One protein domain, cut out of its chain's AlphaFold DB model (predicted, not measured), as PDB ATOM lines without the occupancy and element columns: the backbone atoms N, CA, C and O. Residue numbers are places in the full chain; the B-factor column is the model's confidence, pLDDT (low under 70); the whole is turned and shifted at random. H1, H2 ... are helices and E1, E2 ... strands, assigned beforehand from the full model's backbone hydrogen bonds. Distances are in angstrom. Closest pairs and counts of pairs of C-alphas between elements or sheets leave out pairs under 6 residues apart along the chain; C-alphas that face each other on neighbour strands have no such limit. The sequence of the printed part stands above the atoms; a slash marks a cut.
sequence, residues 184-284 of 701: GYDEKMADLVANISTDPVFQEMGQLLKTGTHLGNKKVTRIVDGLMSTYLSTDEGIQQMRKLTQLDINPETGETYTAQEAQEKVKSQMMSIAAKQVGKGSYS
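What this domain is: This is residues 184 to 284 of the 701 residues of an uncharacterized protein of Parvibaculum sp (UniProt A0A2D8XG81). Four crossed helices pack into a body, and from one end of it the antiparallel hairpin E1 and E2 reaches out along the longest axis; the last residues, 283 to 284, pair briefly with E2. A loop, residues 247 to 258, lies at the opposite end. The 101 printed residues include H1, E1, E2, H2, H3 and H4 in chain order, of the mixed class, helices and strands. The whole is a loose rod, with a radius of gyration of the C-alphas of 17.4 A and spans of 59 by 27 by 17 A.

How they stand to each other: Start at H1, residues 185 to 193: it touches residues 270 to 274 of H4, residues 259 to 275, closest at C-alphas 189 and 270, 5.9 A, at a steep tilt of 61 degrees. Next look at E1, residues 199 to 205, and E2, residues 208 to 214, an antiparallel hairpin with N 201 and O 212 2.8 A apart, within hydrogen-bond range. H2, residues 217 to 232, has a kink of 37 degrees near residue 226; it touches H4, closest at C-alphas 224 and 271, 6.4 A. In H3, residues 235 to 246, residues 240 to 245 touch residues 259 to 266 of H4, closest at C-alphas 244 and 262, 5.8 A. Every O i to N i+4 pair is within hydrogen-bond range in H1, H3 and H4; in H2, 10 of 12.

Where its parts are: Find C-alpha 185 at (222.426, 187.056, 130.201), where H1 begins. E1 spans 18.3 A, E2 17.4 A, H2 21.9 A, H3 16.0 A. H4 runs 24.0 A to C-alpha 275 at (230.301, 177.620, 119.472).

The domain as a whole: The farthest C-alphas, Gln 207 and Gln 246, are 59.5 A apart. The printed part has no cut; the link from H3 to H4 is long. Residues 279 and 281 have pLDDT under 70.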
ATOM      1  N   GLY A 184     222.948 190.179 133.364       96.81
ATOM      2  CA  GLY A 184     223.996 189.771 132.423       96.81
ATOM      3  C   GLY A 184     223.743 188.393 131.810       96.81
ATOM      4  O   GLY A 184     224.332 187.397 132.234       96.81
ATOM      5  N   TYR A 185     222.823 188.317 130.841       97.56
ATOM      6  CA  TYR A 185     222.426 187.056 130.201       97.56
ATOM      7  C   TYR A 185     223.617 186.347 129.543       97.56
ATOM      8  O   TYR A 185     223.834 185.156 129.765       97.56
ATOM      9  N   ASP A 186     224.410 187.086 128.764       96.44
ATOM     10  CA  ASP A 186     225.536 186.534 128.009       96.44
ATOM     11  C   ASP A 186     226.666 186.084 128.941       96.44
ATOM     12  O   ASP A 186     227.265 185.033 128.712       96.44
ATOM     13  N   GLU A 187     226.930 186.830 130.018       96.56
ATOM     14  CA  GLU A 187     227.902 186.466 131.047       96.56
ATOM     15  C   GLU A 187     227.501 185.165 131.740       96.56
ATOM     16  O   GLU A 187     228.327 184.259 131.876       96.56
ATOM     17  N   LYS A 188     226.223 185.028 132.117       97.50
ATOM     18  CA  LYS A 188     225.732 183.812 132.769       97.50
ATOM     19  C   LYS A 188     225.746 182.609 131.831       97.50
ATOM     20  O   LYS A 188     226.148 181.516 132.235       97.50
ATOM     21  N   MET A 189     225.352 182.791 130.569       97.44
ATOM     22  CA  MET A 189     225.475 181.742 129.554       97.44
ATOM     23  C   MET A 189     226.938 181.340 129.337       97.44
ATOM     24  O   MET A 189     227.225 180.147 129.245       97.44
ATOM     25  N   ALA A 190     227.856 182.310 129.264       95.44
ATOM     26  CA  ALA A 190     229.286 182.073 129.080       95.44
ATOM     27  C   ALA A 190     229.900 181.297 130.251       95.44
ATOM     28  O   ALA A 190     230.653 180.358 130.008       95.44
ATOM     29  N   ASP A 191     229.538 181.646 131.487       96.00
ATOM     30  CA  ASP A 191     229.950 180.951 132.711       96.00
ATOM     31  C   ASP A 191     229.512 179.478 132.697       96.00
ATOM     32  O   ASP A 191     230.333 178.569 132.844       96.00
ATOM     33  N   LEU A 192     228.239 179.218 132.373       94.56
ATOM     34  CA  LEU A 192     227.709 177.853 132.284       94.56
ATOM     35  C   LEU A 192     228.433 176.997 131.237       94.56
ATOM     36  O   LEU A 192     228.626 175.799 131.448       94.56
ATOM     37  N   VAL A 193     228.838 177.588 130.109       94.31
ATOM     38  CA  VAL A 193     229.525 176.856 129.033       94.31
ATOM     39  C   VAL A 193     231.051 176.925 129.128       94.31
ATOM     40  O   VAL A 193     231.718 176.311 128.305       94.31
ATOM     41  N   ALA A 194     231.641 177.629 130.101       90.06
ATOM     42  CA  ALA A 194     233.083 177.908 130.159       90.06
ATOM     43  C   ALA A 194     233.965 176.644 130.191       90.06
ATOM     44  O   ALA A 194     235.061 176.638 129.632       90.06
ATOM     45  N   ASN A 195     233.468 175.562 130.799       84.94
ATOM     46  CA  ASN A 195     234.257 174.381 131.158       84.94
ATOM     47  C   ASN A 195     233.875 173.119 130.372       84.94
ATOM     48  O   ASN A 195     233.846 172.009 130.914       84.94
ATOM     49  N   ILE A 196     233.577 173.258 129.079       87.06
ATOM     50  CA  ILE A 196     233.311 172.093 128.238       87.06
ATOM     51  C   ILE A 196     234.608 171.302 128.017       87.06
ATOM     52  O   ILE A 196     235.538 171.761 127.357       87.06
ATOM     53  N   SER A 197     234.656 170.070 128.531       85.62
ATOM     54  CA  SER A 197     235.797 169.177 128.309       85.62
ATOM     55  C   SER A 197     235.989 168.870 126.819       85.62
ATOM     56  O   SER A 197     235.031 168.662 126.074       85.62
ATOM     57  N   THR A 198     237.233 168.780 126.364       86.56
ATOM     58  CA  THR A 198     237.565 168.314 125.008       86.56
ATOM     59  C   THR A 198     237.516 166.783 124.939       86.56
ATOM     60  O   THR A 198     237.889 166.127 125.909       86.56
ATOM     61  N   ASP A 199     237.078 166.198 123.821       84.12
ATOM     62  CA  ASP A 199     237.103 164.738 123.631       84.12
ATOM     63  C   ASP A 199     238.456 164.280 123.085       84.12
ATOM     64  O   ASP A 199     239.009 164.971 122.227       84.12
ATOM     65  N   PRO A 200     238.990 163.122 123.509       83.56
ATOM     66  CA  PRO A 200     240.185 162.569 122.896       83.56
ATOM     67  C   PRO A 200     239.909 162.209 121.432       83.56
ATOM     68  O   PRO A 200     238.938 161.522 121.113       83.56
ATOM     69  N   VAL A 201     240.789 162.653 120.540       84.56
ATOM     70  CA  VAL A 201     240.783 162.287 119.123       84.56
ATOM     71  C   VAL A 201     241.954 161.357 118.872       84.56
ATOM     72  O   VAL A 201     243.098 161.698 119.166       84.56
ATOM     73  N   PHE A 202     241.656 160.189 118.310       83.56
ATOM     74  CA  PHE A 202     242.649 159.264 117.784       83.56
ATOM     75  C   PHE A 202     242.279 158.954 116.338       83.56
ATOM     76  O   PHE A 202     241.253 158.323 116.078       83.56
ATOM     77  N   GLN A 203     243.085 159.436 115.397       84.44
ATOM     78  CA  GLN A 203     242.847 159.232 113.975       84.44
ATOM     79  C   GLN A 203     244.134 158.799 113.278       84.44
ATOM     80  O   GLN A 203     245.147 159.499 113.296       84.44
ATOM     81  N   GLU A 204     244.083 157.637 112.635       80.94
ATOM     82  CA  GLU A 204     245.144 157.172 111.747       80.94
ATOM     83  C   GLU A 204     245.088 157.941 110.420       80.94
ATOM     84  O   GLU A 204     244.086 157.919 109.707       80.94
ATOM     85  N   MET A 205     246.184 158.618 110.087       78.75
ATOM     86  CA  MET A 205     246.399 159.355 108.842       78.75
ATOM     87  C   MET A 205     247.605 158.760 108.101       78.75
ATOM     88  O   MET A 205     248.657 159.383 107.948       78.75
ATOM     89  N   GLY A 206     247.480 157.500 107.675       83.00
ATOM     90  CA  GLY A 206     248.557 156.775 106.994       83.00
ATOM     91  C   GLY A 206     249.757 156.510 107.911       83.00
ATOM     92  O   GLY A 206     249.670 155.697 108.831       83.00
ATOM     93  N   GLN A 207     250.886 157.180 107.648       76.88
ATOM     94  CA  GLN A 207     252.117 157.074 108.450       76.88
ATOM     95  C   GLN A 207     252.074 157.888 109.749       76.88
ATOM     96  O   GLN A 207     252.983 157.756 110.567       76.88
ATOM     97  N   LEU A 208     251.056 158.728 109.942       70.12
ATOM     98  CA  LEU A 208     250.901 159.572 111.121       70.12
ATOM     99  C   LEU A 208     249.683 159.130 111.939       70.12
ATOM    100  O   LEU A 208     248.640 158.770 111.400       70.12
ATOM    101  N   LEU A 209     249.831 159.171 113.253       79.88
ATOM    102  CA  LEU A 209     248.779 159.101 114.248       79.88
ATOM    103  C   LEU A 209     248.507 160.521 114.720       79.88
ATOM    104  O   LEU A 209     249.373 161.141 115.334       79.88
ATOM    105  N   LYS A 210     247.306 161.022 114.440       82.62
ATOM    106  CA  LYS A 210     246.797 162.250 115.041       82.62
ATOM    107  C   LYS A 210     246.176 161.879 116.382       82.62
ATOM    108  O   LYS A 210     245.114 161.254 116.419       82.62
ATOM    109  N   THR A 211     246.854 162.226 117.466       79.19
ATOM    110  CA  THR A 211     246.381 162.041 118.840       79.19
ATOM    111  C   THR A 211     246.177 163.405 119.474       79.19
ATOM    112  O   THR A 211     246.906 164.341 119.183       79.19
ATOM    113  N   GLY A 212     245.160 163.588 120.299       84.06
ATOM    114  CA  GLY A 212     244.924 164.902 120.881       84.06
ATOM    115  C   GLY A 212     243.570 165.008 121.524       84.06
ATOM    116  O   GLY A 212     242.924 163.994 121.787       84.06
ATOM    117  N   THR A 213     243.122 166.234 121.733       84.12
ATOM    118  CA  THR A 213     241.758 166.503 122.153       84.12
ATOM    119  C   THR A 213     241.089 167.504 121.222       84.12
ATOM    120  O   THR A 213     241.748 168.340 120.613       84.12
ATOM    121  N   HIS A 214     239.773 167.401 121.061       83.12
ATOM    122  CA  HIS A 214     238.988 168.306 120.232       83.12
ATOM    123  C   HIS A 214     237.597 168.488 120.819       83.12
ATOM    124  O   HIS A 214     236.948 167.523 121.231       83.12
ATOM    125  N   LEU A 215     237.111 169.725 120.813       86.38
ATOM    126  CA  LEU A 215     235.709 170.005 121.065       86.38
ATOM    127  C   LEU A 215     234.936 170.141 119.747       86.38
ATOM    128  O   LEU A 215     235.039 171.151 119.053       86.38
ATOM    129  N   GLY A 216     234.152 169.110 119.418       87.00
ATOM    130  CA  GLY A 216     233.313 169.088 118.220       87.00
ATOM    131  C   GLY A 216     231.903 169.649 118.440       87.00
ATOM    132  O   GLY A 216     231.335 169.539 119.529       87.00
ATOM    133  N   ASN A 217     231.282 170.148 117.362       89.94
ATOM    134  CA  ASN A 217     229.924 170.724 117.364       89.94
ATOM    135  C   ASN A 217     228.873 169.828 118.034       89.94
ATOM    136  O   ASN A 217     228.078 170.298 118.838       89.94
ATOM    137  N   LYS A 218     228.895 168.515 117.757       90.94
ATOM    138  CA  LYS A 218     227.930 167.563 118.337       90.94
ATOM    139  C   LYS A 218     227.985 167.519 119.868       90.94
ATOM    140  O   LYS A 218     226.949 167.325 120.500       90.94
ATOM    141  N   LYS A 219     229.177 167.662 120.458       90.75
ATOM    142  CA  LYS A 219     229.346 167.688 121.915       90.75
ATOM    143  C   LYS A 219     228.860 169.011 122.490       90.75
ATOM    144  O   LYS A 219     228.124 168.987 123.469       90.75
ATOM    145  N   VAL A 220     229.196 170.127 121.843       91.62
ATOM    146  CA  VAL A 220     228.706 171.457 122.231       91.62
ATOM    147  C   VAL A 220     227.181 171.496 122.245       91.62
ATOM    148  O   VAL A 220     226.608 171.846 123.271       91.62
ATOM    149  N   THR A 221     226.520 171.037 121.178       94.38
ATOM    150  CA  THR A 221     225.051 170.974 121.125       94.38
ATOM    151  C   THR A 221     224.471 170.151 122.270       94.38
ATOM    152  O   THR A 221     223.584 170.627 122.966       94.38
ATOM    153  N   ARG A 222     225.015 168.953 122.527       94.56
ATOM    154  CA  ARG A 222     224.540 168.095 123.623       94.56
ATOM    155  C   ARG A 222     224.688 168.762 124.991       94.56
ATOM    156  O   ARG A 222     223.837 168.573 125.851       94.56
ATOM    157  N   ILE A 223     225.781 169.490 125.208       93.56
ATOM    158  CA  ILE A 223     226.022 170.166 126.484       93.56
ATOM    159  C   ILE A 223     225.089 171.360 126.640       93.56
ATOM    160  O   ILE A 223     224.484 171.493 127.696       93.56
ATOM    161  N   VAL A 224     224.901 172.169 125.598       95.75
ATOM    162  CA  VAL A 224     223.930 173.270 125.626       95.75
ATOM    163  C   VAL A 224     222.515 172.742 125.872       95.75
ATOM    164  O   VAL A 224     221.830 173.262 126.744       95.75
ATOM    165  N   ASP A 225     222.107 171.655 125.206       95.25
ATOM    166  CA  ASP A 225     220.815 170.998 125.456       95.25
ATOM    167  C   ASP A 225     220.656 170.580 126.930       95.25
ATOM    168  O   ASP A 225     219.583 170.747 127.509       95.25
ATOM    169  N   GLY A 226     221.721 170.057 127.549       94.56
ATOM    170  CA  GLY A 226     221.722 169.649 128.957       94.56
ATOM    171  C   GLY A 226     221.783 170.810 129.955       94.56
ATOM    172  O   GLY A 226     221.268 170.685 131.061       94.56
ATOM    173  N   LEU A 227     222.390 171.936 129.577       95.94
ATOM    174  CA  LEU A 227     222.507 173.129 130.421       95.94
ATOM    175  C   LEU A 227     221.317 174.080 130.278       95.94
ATOM    176  O   LEU A 227     221.130 174.940 131.136       95.94
ATOM    177  N   MET A 228     220.496 173.919 129.239       97.12
ATOM    178  CA  MET A 228     219.359 174.794 128.970       97.12
ATOM    179  C   MET A 228     218.385 174.856 130.152       97.12
ATOM    180  O   MET A 228     217.981 175.940 130.560       97.12
ATOM    181  N   SER A 229     218.039 173.710 130.749       96.00
ATOM    182  CA  SER A 229     217.156 173.685 131.923       96.00
ATOM    183  C   SER A 229     217.780 174.375 133.133       96.00
ATOM    184  O   SER A 229     217.068 175.020 133.895       96.00
ATOM    185  N   THR A 230     219.100 174.261 133.294       97.00
ATOM    186  CA  THR A 230     219.840 174.932 134.367       97.00
ATOM    187  C   THR A 230     219.809 176.441 134.165       97.00
ATOM    188  O   THR A 230     219.448 177.159 135.090       97.00
ATOM    189  N   TYR A 231     220.098 176.923 132.953       97.94
ATOM    190  CA  TYR A 231     220.037 178.349 132.633       97.94
ATOM    191  C   TYR A 231     218.633 178.923 132.839       97.94
ATOM    192  O   TYR A 231     218.469 179.920 133.527       97.94
ATOM    193  N   LEU A 232     217.597 178.254 132.321       97.56
ATOM    194  CA  LEU A 232     216.208 178.700 132.471       97.56
ATOM    195  C   LEU A 232     215.709 178.715 133.926       97.56
ATOM    196  O   LEU A 232     214.669 179.309 134.193       97.56
ATOM    197  N   SER A 233     216.423 178.058 134.844       97.00
ATOM    198  CA  SER A 233     216.128 178.084 136.279       97.00
ATOM    199  C   SER A 233     216.848 179.198 137.046       97.00
ATOM    200  O   SER A 233     216.542 179.392 138.219       97.00
ATOM    201  N   THR A 234     217.785 179.920 136.420       97.88
ATOM    202  CA  THR A 234     218.449 181.077 137.042       97.88
ATOM    203  C   THR A 234     217.621 182.348 136.870       97.88
ATOM    204  O   THR A 234     216.762 182.425 135.988       97.88
ATOM    205  N   ASP A 235     217.903 183.371 137.679       97.94
ATOM    206  CA  ASP A 235     217.226 184.669 137.584       97.94
ATOM    207  C   ASP A 235     217.407 185.304 136.194       97.94
ATOM    208  O   ASP A 235     216.456 185.852 135.635       97.94
ATOM    209  N   GLU A 236     218.588 185.158 135.582       98.12
ATOM    210  CA  GLU A 236     218.868 185.602 134.212       98.12
ATOM    211  C   GLU A 236     217.990 184.885 133.189       98.12
ATOM    212  O   GLU A 236     217.381 185.535 132.338       98.12
ATOM    213  N   GLY A 237     217.880 183.556 133.287       97.56
ATOM    214  CA  GLY A 237     217.043 182.771 132.386       97.56
ATOM    215  C   GLY A 237     215.559 183.095 132.536       97.56
ATOM    216  O   GLY A 237     214.867 183.277 131.531       97.56
ATOM    217  N   ILE A 238     215.072 183.242 133.770       97.81
ATOM    218  CA  ILE A 238     213.682 183.626 134.059       97.81
ATOM    219  C   ILE A 238     213.391 185.029 133.512       97.81
ATOM    220  O   ILE A 238     212.379 185.235 132.831       97.81
ATOM    221  N   GLN A 239     214.278 185.994 133.770       97.69
ATOM    222  CA  GLN A 239     214.111 187.365 133.299       97.69
ATOM    223  C   GLN A 239     214.172 187.446 131.771       97.69
ATOM    224  O   GLN A 239     213.327 188.101 131.161       97.69
ATOM    225  N   GLN A 240     215.116 186.753 131.134       98.00
ATOM    226  CA  GLN A 240     215.249 186.741 129.680       98.00
ATOM    227  C   GLN A 240     214.033 186.101 129.002       98.00
ATOM    228  O   GLN A 240     213.540 186.624 128.002       98.00
ATOM    229  N   MET A 241     213.500 185.012 129.563       97.69
ATOM    230  CA  MET A 241     212.255 184.405 129.087       97.69
ATOM    231  C   MET A 241     211.080 185.380 129.177       97.69
ATOM    232  O   MET A 241     210.311 185.513 128.221       97.69
ATOM    233  N   ARG A 242     210.943 186.099 130.296       96.81
ATOM    234  CA  ARG A 242     209.916 187.141 130.448       96.81
ATOM    235  C   ARG A 242     210.119 188.281 129.458       96.81
ATOM    236  O   ARG A 242     209.162 188.682 128.811       96.81
ATOM    237  N   LYS A 243     211.350 188.760 129.279       96.50
ATOM    238  CA  LYS A 243     211.680 189.802 128.299       96.50
ATOM    239  C   LYS A 243     211.255 189.381 126.891       96.50
ATOM    240  O   LYS A 243     210.528 190.118 126.236       96.50
ATOM    241  N   LEU A 244     211.616 188.172 126.460       96.81
ATOM    242  CA  LEU A 244     211.256 187.667 125.133       96.81
ATOM    243  C   LEU A 244     209.741 187.523 124.943       96.81
ATOM    244  O   LEU A 244     209.213 187.821 123.879       96.81
ATOM    245  N   THR A 245     209.034 187.078 125.979       95.56
ATOM    246  CA  THR A 245     207.587 186.815 125.903       95.56
ATOM    247  C   THR A 245     206.713 188.048 126.147       95.56
ATOM    248  O   THR A 245     205.537 188.027 125.793       95.56
ATOM    249  N   GLN A 246     207.251 189.121 126.739       93.75
ATOM    250  CA  GLN A 246     206.475 190.302 127.147       93.75
ATOM    251  C   GLN A 246     206.933 191.608 126.495       93.75
ATOM    252  O   GLN A 246     206.105 192.496 126.322       93.75
ATOM    253  N   LEU A 247     208.217 191.745 126.149       94.12
ATOM    254  CA  LEU A 247     208.817 193.009 125.692       94.12
ATOM    255  C   LEU A 247     209.405 192.932 124.282       94.12
ATOM    256  O   LEU A 247     209.409 193.939 123.577       94.12
ATOM    257  N   ASP A 248     209.873 191.762 123.848       94.44
ATOM    258  CA  ASP A 248     210.469 191.613 122.521       94.44
ATOM    259  C   ASP A 248     209.446 191.091 121.502       94.44
ATOM    260  O   ASP A 248     208.683 190.156 121.755       94.44
ATOM    261  N   ILE A 249     209.467 191.682 120.309       93.75
ATOM    262  CA  ILE A 249     208.650 191.248 119.174       93.75
ATOM    263  C   ILE A 249     209.440 190.245 118.338       93.75
ATOM    264  O   ILE A 249     210.586 190.490 117.950       93.75
ATOM    265  N   ASN A 250     208.811 189.115 118.038       94.38
ATOM    266  CA  ASN A 250     209.300 188.174 117.051       94.38
ATOM    267  C   ASN A 250     209.193 188.835 115.660       94.38
ATOM    268  O   ASN A 250     208.087 189.156 115.216       94.38
ATOM    269  N   PRO A 251     210.319 189.049 114.952       92.75
ATOM    270  CA  PRO A 251     210.311 189.721 113.657       92.75
ATOM    271  C   PRO A 251     209.565 188.933 112.570       92.75
ATOM    272  O   PRO A 251     209.171 189.523 111.569       92.75
ATOM    273  N   GLU A 252     209.371 187.623 112.748       92.50
ATOM    274  CA  GLU A 252     208.693 186.762 111.773       92.50
ATOM    275  C   GLU A 252     207.169 186.838 111.890       92.50
ATOM    276  O   GLU A 252     206.470 186.883 110.878       92.50
ATOM    277  N   THR A 253     206.644 186.864 113.118       91.88
ATOM    278  CA  THR A 253     205.193 186.877 113.375       91.88
ATOM    279  C   THR A 253     204.652 188.284 113.601       91.88
ATOM    280  O   THR A 253     203.456 188.518 113.445       91.88
ATOM    281  N   GLY A 254     205.519 189.229 113.976       89.88
ATOM    282  CA  GLY A 254     205.132 190.557 114.439       89.88
ATOM    283  C   GLY A 254     204.496 190.561 115.831       89.88
ATOM    284  O   GLY A 254     204.096 191.631 116.286       89.88
ATOM    285  N   GLU A 255     204.401 189.411 116.498       92.19
ATOM    286  CA  GLU A 255     203.843 189.233 117.843       92.19
ATOM    287  C   GLU A 255     204.962 188.995 118.867       92.19
ATOM    288  O   GLU A 255     206.115 188.775 118.503       92.19
ATOM    289  N   THR A 256     204.650 189.025 120.161       91.44
ATOM    290  CA  THR A 256     205.604 188.608 121.206       91.44
ATOM    291  C   THR A 256     205.969 187.128 121.063       91.44
ATOM    292  O   THR A 256     205.132 186.334 120.627       91.44
ATOM    293  N   TYR A 257     207.183 186.730 121.458       95.38
ATOM    294  CA  TYR A 257     207.591 185.323 121.375       95.38
ATOM    295  C   TYR A 257     206.670 184.437 122.222       95.38
ATOM    296  O   TYR A 257     206.353 184.753 123.371       95.38
ATOM    297  N   THR A 258     206.280 183.283 121.688       95.94
ATOM    298  CA  THR A 258     205.693 182.218 122.506       95.94
ATOM    299  C   THR A 258     206.748 181.635 123.449       95.94
ATOM    300  O   THR A 258     207.950 181.753 123.213       95.94
ATOM    301  N   ALA A 259     206.323 180.945 124.512       95.62
ATOM    302  CA  ALA A 259     207.262 180.311 125.443       95.62
ATOM    303  C   ALA A 259     208.227 179.336 124.739       95.62
ATOM    304  O   ALA A 259     209.401 179.271 125.089       95.62
ATOM    305  N   GLN A 260     207.755 178.612 123.719       96.44
ATOM    306  CA  GLN A 260     208.591 177.689 122.953       96.44
ATOM    307  C   GLN A 260     209.591 178.433 122.056       96.44
ATOM    308  O   GLN A 260     210.771 178.091 122.044       96.44
ATOM    309  N   GLU A 261     209.153 179.474 121.343       97.00
ATOM    310  CA  GLU A 261     210.052 180.277 120.502       97.00
ATOM    311  C   GLU A 261     211.093 181.027 121.340       97.00
ATOM    312  O   GLU A 261     212.251 181.124 120.940       97.00
ATOM    313  N   ALA A 262     210.712 181.518 122.522       97.19
ATOM    314  CA  ALA A 262     211.632 182.154 123.457       97.19
ATOM    315  C   ALA A 262     212.704 181.165 123.949       97.19
ATOM    316  O   ALA A 262     213.887 181.500 123.942       97.19
ATOM    317  N   GLN A 263     212.325 179.927 124.288       97.12
ATOM    318  CA  GLN A 263     213.290 178.879 124.644       97.12
ATOM    319  C   GLN A 263     214.251 178.572 123.491       97.12
ATOM    320  O   GLN A 263     215.459 178.497 123.710       97.12
ATOM    321  N   GLU A 264     213.754 178.439 122.260       97.00
ATOM    322  CA  GLU A 264     214.615 178.210 121.092       97.00
ATOM    323  C   GLU A 264     215.543 179.402 120.817       97.00
ATOM    324  O   GLU A 264     216.714 179.221 120.477       97.00
ATOM    325  N   LYS A 265     215.070 180.634 121.040       97.50
ATOM    326  CA  LYS A 265     215.890 181.841 120.909       97.50
ATOM    327  C   LYS A 265     217.030 181.867 121.927       97.50
ATOM    328  O   LYS A 265     218.179 182.076 121.537       97.50
ATOM    329  N   VAL A 266     216.723 181.604 123.198       97.81
ATOM    330  CA  VAL A 266     217.709 181.510 124.287       97.81
ATOM    331  C   VAL A 266     218.714 180.393 123.999       97.81
ATOM    332  O   VAL A 266     219.924 180.601 124.084       97.81
ATOM    333  N   LYS A 267     218.236 179.227 123.554       97.31
ATOM    334  CA  LYS A 267     219.085 178.099 123.164       97.31
ATOM    335  C   LYS A 267     220.021 178.472 122.019       97.31
ATOM    336  O   LYS A 267     221.207 178.158 122.071       97.31
ATOM    337  N   SER A 268     219.517 179.158 120.992       97.06
ATOM    338  CA  SER A 268     220.331 179.631 119.869       97.06
ATOM    339  C   SER A 268     221.420 180.611 120.319       97.06
ATOM    340  O   SER A 268     222.526 180.568 119.779       97.06
ATOM    341  N   GLN A 269     221.137 181.480 121.291       97.44
ATOM    342  CA  GLN A 269     222.129 182.399 121.860       97.44
ATOM    343  C   GLN A 269     223.201 181.638 122.644       97.44
ATOM    344  O   GLN A 269     224.391 181.798 122.367       97.44
ATOM    345  N   MET A 270     222.790 180.720 123.522       96.88
ATOM    346  CA  MET A 270     223.709 179.869 124.281       96.88
ATOM    347  C   MET A 270     224.582 179.009 123.355       96.88
ATOM    348  O   MET A 270     225.791 178.899 123.560       96.88
ATOM    349  N   MET A 271     224.005 178.470 122.275       96.06
ATOM    350  CA  MET A 271     224.735 177.772 121.213       96.06
ATOM    351  C   MET A 271     225.771 178.671 120.537       96.06
ATOM    352  O   MET A 271     226.891 178.224 120.310       96.06
ATOM    353  N   SER A 272     225.430 179.924 120.227       95.81
ATOM    354  CA  SER A 272     226.368 180.870 119.614       95.81
ATOM    355  C   SER A 272     227.539 181.209 120.537       95.81
ATOM    356  O   SER A 272     228.657 181.397 120.056       95.81
ATOM    357  N   ILE A 273     227.306 181.294 121.849       95.44
ATOM    358  CA  ILE A 273     228.359 181.526 122.845       95.44
ATOM    359  C   ILE A 273     229.244 180.282 122.966       95.44
ATOM    360  O   ILE A 273     230.468 180.379 122.868       95.44
ATOM    361  N   ALA A 274     228.638 179.100 123.089       93.19
ATOM    362  CA  ALA A 274     229.359 177.838 123.213       93.19
ATOM    363  C   ALA A 274     230.133 177.462 121.935       93.19
ATOM    364  O   ALA A 274     231.212 176.875 122.012       93.19
ATOM    365  N   ALA A 275     229.635 177.846 120.754       90.94
ATOM    366  CA  ALA A 275     230.301 177.620 119.472       90.94
ATOM    367  C   ALA A 275     231.686 178.283 119.397       90.94
ATOM    368  O   ALA A 275     232.572 177.753 118.734       90.94
ATOM    369  N   LYS A 276     231.923 179.372 120.143       90.25
ATOM    370  CA  LYS A 276     233.251 180.008 120.250       90.25
ATOM    371  C   LYS A 276     234.299 179.107 120.917       90.25
ATOM    372  O   LYS A 276     235.488 179.402 120.861       90.25
ATOM    373  N   GLN A 277     233.881 178.019 121.567       83.50
ATOM    374  CA  GLN A 277     234.783 177.015 122.132       83.50
ATOM    375  C   GLN A 277     235.071 175.851 121.180       83.50
ATOM    376  O   GLN A 277     235.980 175.062 121.440       83.50
ATOM    377  N   VAL A 278     234.316 175.722 120.088       80.62
ATOM    378  CA  VAL A 278     234.545 174.681 119.080       80.62
ATOM    379  C   VAL A 278     235.938 174.864 118.492       80.62
ATOM    380  O   VAL A 278     236.375 175.978 118.224       80.62
ATOM    381  N   GLY A 279     236.655 173.758 118.310       68.50
ATOM    382  CA  GLY A 279     238.033 173.802 117.825       68.50
ATOM    383  C   GLY A 279     239.083 173.988 118.919       68.50
ATOM    384  O   GLY A 279     240.249 173.718 118.642       68.50
ATOM    385  N   LYS A 280     238.701 174.314 120.167       75.00
ATOM    386  CA  LYS A 280     239.622 174.193 121.306       75.00
ATOM    387  C   LYS A 280     240.077 172.738 121.444       75.00
ATOM    388  O   LYS A 280     239.260 171.810 121.436       75.00
ATOM    389  N   GLY A 281     241.387 172.552 121.534       68.50
ATOM    390  CA  GLY A 281     242.023 171.245 121.524       68.50
ATOM    391  C   GLY A 281     243.504 171.347 121.189       68.50
ATOM    392  O   GLY A 281     243.927 172.299 120.535       68.50
ATOM    393  N   SER A 282     244.291 170.379 121.639       75.50
ATOM    394  CA  SER A 282     245.679 170.217 121.211       75.50
ATOM    395  C   SER A 282     245.789 168.945 120.384       75.50
ATOM    396  O   SER A 282     245.241 167.907 120.753       75.50
ATOM    397  N   TYR A 283     246.483 169.022 119.251       81.25
ATOM    398  CA  TYR A 283     246.813 167.854 118.445       81.25
ATOM    399  C   TYR A 283     248.314 167.597 118.520       81.25
ATOM    400  O   TYR A 283     249.122 168.510 118.413       81.25
ATOM    401  N   SER A 284     248.669 166.334 118.680       79.81
ATOM    402  CA  SER A 284     250.001 165.788 118.508       79.81
ATOM    403  C   SER A 284     249.971 164.839 117.317       79.81
ATOM    404  O   SER A 284     249.056 164.025 117.159       79.81
TER     405      SER A 284